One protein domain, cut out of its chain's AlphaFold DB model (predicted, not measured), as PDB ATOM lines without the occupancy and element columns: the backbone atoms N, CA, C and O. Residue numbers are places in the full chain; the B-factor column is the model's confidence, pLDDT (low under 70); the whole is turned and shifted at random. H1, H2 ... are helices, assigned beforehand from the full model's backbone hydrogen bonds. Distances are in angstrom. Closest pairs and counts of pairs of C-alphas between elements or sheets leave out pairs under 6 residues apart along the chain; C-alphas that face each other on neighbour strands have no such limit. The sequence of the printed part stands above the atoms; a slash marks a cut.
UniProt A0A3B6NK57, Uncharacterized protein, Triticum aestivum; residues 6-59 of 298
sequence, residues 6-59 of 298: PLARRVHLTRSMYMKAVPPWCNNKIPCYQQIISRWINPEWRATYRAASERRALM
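This is residues 6 to 59 of the 298 residues of an uncharacterized protein of Triticum aestivum (UniProt A0A3B6NK57). Two helices joined nearly end to end, H3 and H2, make a wide, open corner, and the short helix H1 packs on H2. The far part of H3, residues 50 to 58, sticks out at one end of the long axis, and residues 6 to 11 also stand free. The printed part has 54 residues, with three named helices in the order H1, H2, H3 and no named strand; the class is all helix. It is loose, with a radius of gyration of the C-alphas of 13.0 A, and elongated, spanning 39 by 22 by 19 A.

H3, the longest helix, holds residues 43 to 58 and measures 22.7 A from C-alpha 43 at (203.425, 98.676, 213.327) to C-alpha 58 at (209.716, 81.538, 226.800). H2 holds residues 30 to 41 and measures 16.4 A. H1 holds residues 15 to 19, 6.3 A long, beginning at C-alpha 15 at (207.952, 98.329, 200.996).

H3 and H2 are close but not clearly touching; their closest C-alphas, of Trp 45 and Arg 39, are 6.7 A apart. They run the same way at a steep tilt of 68 degrees, only just short of about perpendicular. H2 and H1 touch, with the closest C-alphas, of Ile 37 and Arg 15, 6.5 A apart. H1 and H3 are apart. In H1, H2 and H3 every O i to N i+4 pair is within hydrogen-bond range.

The C-alphas farthest apart, of Asn 28 and Leu 58, are 38.9 A from each other. Without the stretches that stand free, residues 6 to 11 and 50 to 59, the body spans 30 by 16 by 12 A. The printed part has no cut. The link from H2 to H3 is tight, with 1 residue, and that from H1 to H2 is short, with 10. The mean pLDDT of the printed part is 87.4, and residue 59 is under 70.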
ATOM      1  N   PRO A   6     220.160  85.088 212.010       76.50
ATOM      2  CA  PRO A   6     219.744  85.775 213.239       76.50
ATOM      3  C   PRO A   6     219.672  87.303 213.108       76.50
ATOM      4  O   PRO A   6     218.840  87.941 213.749       76.50
ATOM      5  N   LEU A   7     220.535  87.896 212.282       79.25
ATOM      6  CA  LEU A   7     220.523  89.330 211.983       79.25
ATOM      7  C   LEU A   7     219.384  89.657 211.017       79.25
ATOM      8  O   LEU A   7     218.589  90.542 211.301       79.25
ATOM      9  N   ALA A   8     219.219  88.862 209.957       79.94
ATOM     10  CA  ALA A   8     218.145  89.044 208.978       79.94
ATOM     11  C   ALA A   8     216.739  89.024 209.612       79.94
ATOM     12  O   ALA A   8     215.864  89.776 209.200       79.94
ATOM     13  N   ARG A   9     216.521  88.211 210.654       75.00
ATOM     14  CA  ARG A   9     215.244  88.137 211.392       75.00
ATOM     15  C   ARG A   9     214.898  89.390 212.202       75.00
ATOM     16  O   ARG A   9     213.755  89.514 212.630       75.00
ATOM     17  N   ARG A  10     215.875  90.265 212.452       76.88
ATOM     18  CA  ARG A  10     215.719  91.504 213.231       76.88
ATOM     19  C   ARG A  10     215.631  92.749 212.349       76.88
ATOM     20  O   ARG A  10     215.297  93.816 212.847       76.88
ATOM     21  N   VAL A  11     215.918  92.615 211.055       82.69
ATOM     22  CA  VAL A  11     215.847  93.715 210.095       82.69
ATOM     23  C   VAL A  11     214.441  93.778 209.509       82.69
ATOM     24  O   VAL A  11     213.919  92.786 209.001       82.69
ATOM     25  N   HIS A  12     213.838  94.963 209.557       81.50
ATOM     26  CA  HIS A  12     212.572  95.244 208.895       81.50
ATOM     27  C   HIS A  12     212.835  96.020 207.613       81.50
ATOM     28  O   HIS A  12     213.448  97.084 207.636       81.50
ATOM     29  N   LEU A  13     212.382  95.465 206.495       87.62
ATOM     30  CA  LEU A  13     212.555  96.079 205.188       87.62
ATOM     31  C   LEU A  13     211.421  97.071 204.918       87.62
ATOM     32  O   LEU A  13     210.291  96.901 205.383       87.62
ATOM     33  N   THR A  14     211.722  98.100 204.135       89.62
ATOM     34  CA  THR A  14     210.694  98.991 203.596       89.62
ATOM     35  C   THR A  14     209.923  98.295 202.475       89.62
ATOM     36  O   THR A  14     210.355  97.278 201.922       89.62
ATOM     37  N   ARG A  15     208.774  98.861 202.093       90.62
ATOM     38  CA  ARG A  15     207.952  98.329 200.996       90.62
ATOM     39  C   ARG A  15     208.752  98.194 199.703       90.62
ATOM     40  O   ARG A  15     208.685  97.156 199.052       90.62
ATOM     41  N   SER A  16     209.528  99.220 199.360       90.56
ATOM     42  CA  SER A  16     210.365  99.224 198.161       90.56
ATOM     43  C   SER A  16     211.449  98.148 198.217       90.56
ATOM     44  O   SER A  16     211.700  97.489 197.215       90.56
ATOM     45  N   MET A  17     212.048  97.904 199.386       90.38
ATOM     46  CA  MET A  17     213.039  96.841 199.561       90.38
ATOM     47  C   MET A  17     212.436  95.439 199.410       90.38
ATOM     48  O   MET A  17     213.065  94.594 198.780       90.38
ATOM     49  N   TYR A  18     211.223  95.187 199.918       90.25
ATOM     50  CA  TYR A  18     210.528  93.913 199.680       90.25
ATOM     51  C   TYR A  18     210.213  93.700 198.194       90.25
ATOM     52  O   TYR A  18     210.417  92.611 197.668       90.25
ATOM     53  N   MET A  19     209.772  94.750 197.496       91.00
ATOM     54  CA  MET A  19     209.433  94.670 196.070       91.00
ATOM     55  C   MET A  19     210.637  94.399 195.159       91.00
ATOM     56  O   MET A  19     210.450  93.885 194.062       91.00
ATOM     57  N   LYS A  20     211.871  94.668 195.608       90.62
ATOM     58  CA  LYS A  20     213.093  94.282 194.876       90.62
ATOM     59  C   LYS A  20     213.336  92.767 194.858       90.62
ATOM     60  O   LYS A  20     214.147  92.304 194.066       90.62
ATOM     61  N   ALA A  21     212.674  92.004 195.727       86.81
ATOM     62  CA  ALA A  21     212.889  90.571 195.894       86.81
ATOM     63  C   ALA A  21     211.554  89.814 195.970       86.81
ATOM     64  O   ALA A  21     211.244  89.167 196.975       86.81
ATOM     65  N   VAL A  22     210.754  89.899 194.901       88.75
ATOM     66  CA  VAL A  22     209.492  89.156 194.802       88.75
ATOM     67  C   VAL A  22     209.783  87.650 194.768       88.75
ATOM     68  O   VAL A  22     210.527  87.187 193.903       88.75
ATOM     69  N   PRO A  23     209.208  86.853 195.685       89.19
ATOM     70  CA  PRO A  23     209.403  85.413 195.669       89.19
ATOM     71  C   PRO A  23     208.823  84.778 194.393       89.19
ATOM     72  O   PRO A  23     207.727  85.167 193.985       89.19
ATOM     73  N   PRO A  24     209.460  83.739 193.816       89.69
ATOM     74  CA  PRO A  24     208.978  83.092 192.590       89.69
ATOM     75  C   PRO A  24     207.521  82.608 192.666       89.69
ATOM     76  O   PRO A  24     206.770  82.727 191.703       89.69
ATOM     77  N   TRP A  25     207.075  82.143 193.838       89.12
ATOM     78  CA  TRP A  25     205.691  81.706 194.074       89.12
ATOM     79  C   TRP A  25     204.658  82.847 194.087       89.12
ATOM     80  O   TRP A  25     203.456  82.587 194.088       89.12
ATOM     81  N   CYS A  26     205.102  84.104 194.087       89.56
ATOM     82  CA  CYS A  26     204.260  85.298 194.032       89.56
ATOM     83  C   CYS A  26     204.418  86.088 192.725       89.56
ATOM     84  O   CYS A  26     203.755  87.112 192.570       89.56
ATOM     85  N   ASN A  27     205.246  85.618 191.783       87.25
ATOM     86  CA  ASN A  27     205.607  86.365 190.575       87.25
ATOM     87  C   ASN A  27     204.380  86.718 189.714       87.25
ATOM     88  O   ASN A  27     204.239  87.839 189.243       87.25
ATOM     89  N   ASN A  28     203.420  85.794 189.624       91.12
ATOM     90  CA  ASN A  28     202.178  85.984 188.863       91.12
ATOM     91  C   ASN A  28     201.050  86.626 189.699       91.12
ATOM     92  O   ASN A  28     199.923  86.751 189.234       91.12
ATOM     93  N   LYS A  29     201.318  86.977 190.967       92.31
ATOM     94  CA  LYS A  29     200.331  87.485 191.938       92.31
ATOM     95  C   LYS A  29     200.905  88.651 192.746       92.31
ATOM     96  O   LYS A  29     200.850  88.668 193.979       92.31
ATOM     97  N   ILE A  30     201.450  89.641 192.040       91.88
ATOM     98  CA  ILE A  30     202.061  90.837 192.637       91.88
ATOM     99  C   ILE A  30     201.108  91.595 193.582       91.88
ATOM    100  O   ILE A  30     201.547  91.933 194.684       91.88
ATOM    101  N   PRO A  31     199.811  91.802 193.260       93.69
ATOM    102  CA  PRO A  31     198.892  92.471 194.186       93.69
ATOM    103  C   PRO A  31     198.750  91.740 195.531       93.69
ATOM    104  O   PRO A  31     198.734  92.369 196.588       93.69
ATOM    105  N   CYS A  32     198.736  90.400 195.526       92.06
ATOM    106  CA  CYS A  32     198.719  89.608 196.759       92.06
ATOM    107  C   CYS A  32     199.999  89.825 197.575       92.06
ATOM    108  O   CYS A  32     199.940  89.986 198.795       92.06
ATOM    109  N   TYR A  33     201.157  89.879 196.910       93.69
ATOM    110  CA  TYR A  33     202.427  90.153 197.580       93.69
ATOM    111  C   TYR A  33     202.447  91.550 198.218       93.69
ATOM    112  O   TYR A  33     202.866  91.702 199.365       93.69
ATOM    113  N   GLN A  34     201.901  92.563 197.540       93.38
ATOM    114  CA  GLN A  34     201.771  93.916 198.090       93.38
ATOM    115  C   GLN A  34     200.888  93.969 199.344       93.38
ATOM    116  O   GLN A  34     201.213  94.720 200.270       93.38
ATOM    117  N   GLN A  35     199.810  93.177 199.403       94.06
ATOM    118  CA  GLN A  35     198.968  93.060 200.601       94.06
ATOM    119  C   GLN A  35     199.702  92.370 201.759       94.06
ATOM    120  O   GLN A  35     199.617  92.823 202.903       94.06
ATOM    121  N   ILE A  36     200.477  91.319 201.473       92.62
ATOM    122  CA  ILE A  36     201.334  90.663 202.472       92.62
ATOM    123  C   ILE A  36     202.334  91.675 203.054       92.62
ATOM    124  O   ILE A  36     202.471  91.777 204.274       92.62
ATOM    125  N   ILE A  37     202.971  92.481 202.196       92.81
ATOM    126  CA  ILE A  37     203.902  93.533 202.618       92.81
ATOM    127  C   ILE A  37     203.200  94.594 203.480       92.81
ATOM    128  O   ILE A  37     203.745  94.964 204.520       92.81
ATOM    129  N   SER A  38     201.995  95.058 203.105       94.25
ATOM    130  CA  SER A  38     201.209  95.993 203.938       94.25
ATOM    131  C   SER A  38     201.073  95.475 205.365       94.25
ATOM    132  O   SER A  38     201.284  96.217 206.324       94.25
ATOM    133  N   ARG A  39     200.757  94.184 205.508       92.69
ATOM    134  CA  ARG A  39     200.595  93.548 206.814       92.69
ATOM    135  C   ARG A  39     201.910  93.477 207.587       92.69
ATOM    136  O   ARG A  39     201.915  93.773 208.775       92.69
ATOM    137  N   TRP A  40     203.018  93.121 206.936       90.38
ATOM    138  CA  TRP A  40     204.328  93.017 207.594       90.38
ATOM    139  C   TRP A  40     204.908  94.363 208.042       90.38
ATOM    140  O   TRP A  40     205.626  94.416 209.041       90.38
ATOM    141  N   ILE A  41     204.596  95.447 207.326       91.25
ATOM    142  CA  ILE A  41     205.051  96.803 207.659       91.25
ATOM    143  C   ILE A  41     204.126  97.473 208.687       91.25
ATOM    144  O   ILE A  41     204.569  98.381 209.386       91.25
ATOM    145  N   ASN A  42     202.882  97.026 208.861       93.06
ATOM    146  CA  ASN A  42     201.988  97.600 209.868       93.06
ATOM    147  C   ASN A  42     202.622  97.516 211.289       93.06
ATOM    148  O   ASN A  42     203.000  96.424 211.726       93.06
ATOM    149  N   PRO A  43     202.790  98.647 212.007       91.06
ATOM    150  CA  PRO A  43     203.425  98.676 213.327       91.06
ATOM    151  C   PRO A  43     202.662  97.883 214.398       91.06
ATOM    152  O   PRO A  43     203.303  97.225 215.220       91.06
ATOM    153  N   GLU A  44     201.329  97.865 214.360       93.31
ATOM    154  CA  GLU A  44     200.503  97.090 215.294       93.31
ATOM    155  C   GLU A  44     200.725  95.593 215.094       93.31
ATOM    156  O   GLU A  44     201.048  94.865 216.035       93.31
ATOM    157  N   TRP A  45     200.672  95.138 213.837       90.44
ATOM    158  CA  TRP A  45     200.966  93.745 213.504       90.44
ATOM    159  C   TRP A  45     202.380  93.353 213.951       90.44
ATOM    160  O   TRP A  45     202.587  92.255 214.475       90.44
ATOM    161  N   ARG A  46     203.357  94.259 213.804       88.00
ATOM    162  CA  ARG A  46     204.737  94.046 214.267       88.00
ATOM    163  C   ARG A  46     204.825  93.899 215.784       88.00
ATOM    164  O   ARG A  46     205.614  93.076 216.252       88.00
ATOM    165  N   ALA A  47     204.052  94.668 216.548       89.81
ATOM    166  CA  ALA A  47     203.979  94.521 217.999       89.81
ATOM    167  C   ALA A  47     203.386  93.155 218.382       89.81
ATOM    168  O   ALA A  47     204.004  92.408 219.141       89.81
ATOM    169  N   THR A  48     202.266  92.757 217.767       90.44
ATOM    170  CA  THR A  48     201.650  91.440 218.004       90.44
ATOM    171  C   THR A  48     202.589  90.289 217.637       90.44
ATOM    172  O   THR A  48     202.705  89.306 218.375       90.44
ATOM    173  N   TYR A  49     203.292  90.397 216.506       87.62
ATOM    174  CA  TYR A  49     204.256  89.394 216.062       87.62
ATOM    175  C   TYR A  49     205.442  89.269 217.028       87.62
ATOM    176  O   TYR A  49     205.840  88.146 217.351       87.62
ATOM    177  N   ARG A  50     205.981  90.394 217.525       87.38
ATOM    178  CA  ARG A  50     207.048  90.399 218.539       87.38
ATOM    179  C   ARG A  50     206.591  89.750 219.838       87.38
ATOM    180  O   ARG A  50     207.224  88.784 220.250       87.38
ATOM    181  N   ALA A  51     205.438  90.144 220.376       88.31
ATOM    182  CA  ALA A  51     204.871  89.525 221.575       88.31
ATOM    183  C   ALA A  51     204.643  88.008 221.400       88.31
ATOM    184  O   ALA A  51     204.890  87.205 222.298       88.31
ATOM    185  N   ALA A  52     204.203  87.559 220.218       86.50
ATOM    186  CA  ALA A  52     204.092  86.132 219.911       86.50
ATOM    187  C   ALA A  52     205.460  85.434 219.766       86.50
ATOM    188  O   ALA A  52     205.582  84.238 220.037       86.50
ATOM    189  N   SER A  53     206.494  86.141 219.307       82.75
ATOM    190  CA  SER A  53     207.866  85.632 219.259       82.75
ATOM    191  C   SER A  53     208.471  85.509 220.656       82.75
ATOM    192  O   SER A  53     209.073  84.483 220.948       82.75
ATOM    193  N   GLU A  54     208.270  86.501 221.522       84.88
ATOM    194  CA  GLU A  54     208.712  86.504 222.921       84.88
ATOM    195  C   GLU A  54     208.036  85.382 223.709       84.88
ATOM    196  O   GLU A  54     208.720  84.561 224.313       84.88
ATOM    197  N   ARG A  55     206.710  85.221 223.578       83.12
ATOM    198  CA  ARG A  55     205.997  84.069 224.158       83.12
ATOM    199  C   ARG A  55     206.541  82.724 223.673       83.12
ATOM    200  O   ARG A  55     206.614  81.780 224.450       83.12
ATOM    201  N   ARG A  56     206.936  82.614 222.399       77.38
ATOM    202  CA  ARG A  56     207.581  81.396 221.875       77.38
ATOM    203  C   ARG A  56     209.005  81.214 222.390       77.38
ATOM    204  O   ARG A  56     209.426  80.073 222.511       77.38
ATOM    205  N   ALA A  57     209.729  82.294 222.674       74.56
ATOM    206  CA  ALA A  57     211.068  82.235 223.254       74.56
ATOM    207  C   ALA A  57     211.044  81.782 224.724       74.56
ATOM    208  O   ALA A  57     211.975  81.111 225.154       74.56
ATOM    209  N   LEU A  58     209.962  82.080 225.456       73.31
ATOM    210  CA  LEU A  58     209.716  81.538 226.800       73.31
ATOM    211  C   LEU A  58     209.479  80.020 226.793       73.31
ATOM    212  O   LEU A  58     209.718  79.349 227.794       73.31
ATOM    213  N   MET A  59     209.024  79.451 225.673       67.75
ATOM    214  CA  MET A  59     208.940  78.000 225.528       67.75
ATOM    215  C   MET A  59     210.358  77.456 225.322       67.75
ATOM    216  O   MET A  59     211.047  77.886 224.399       67.75
TER     217      MET A  59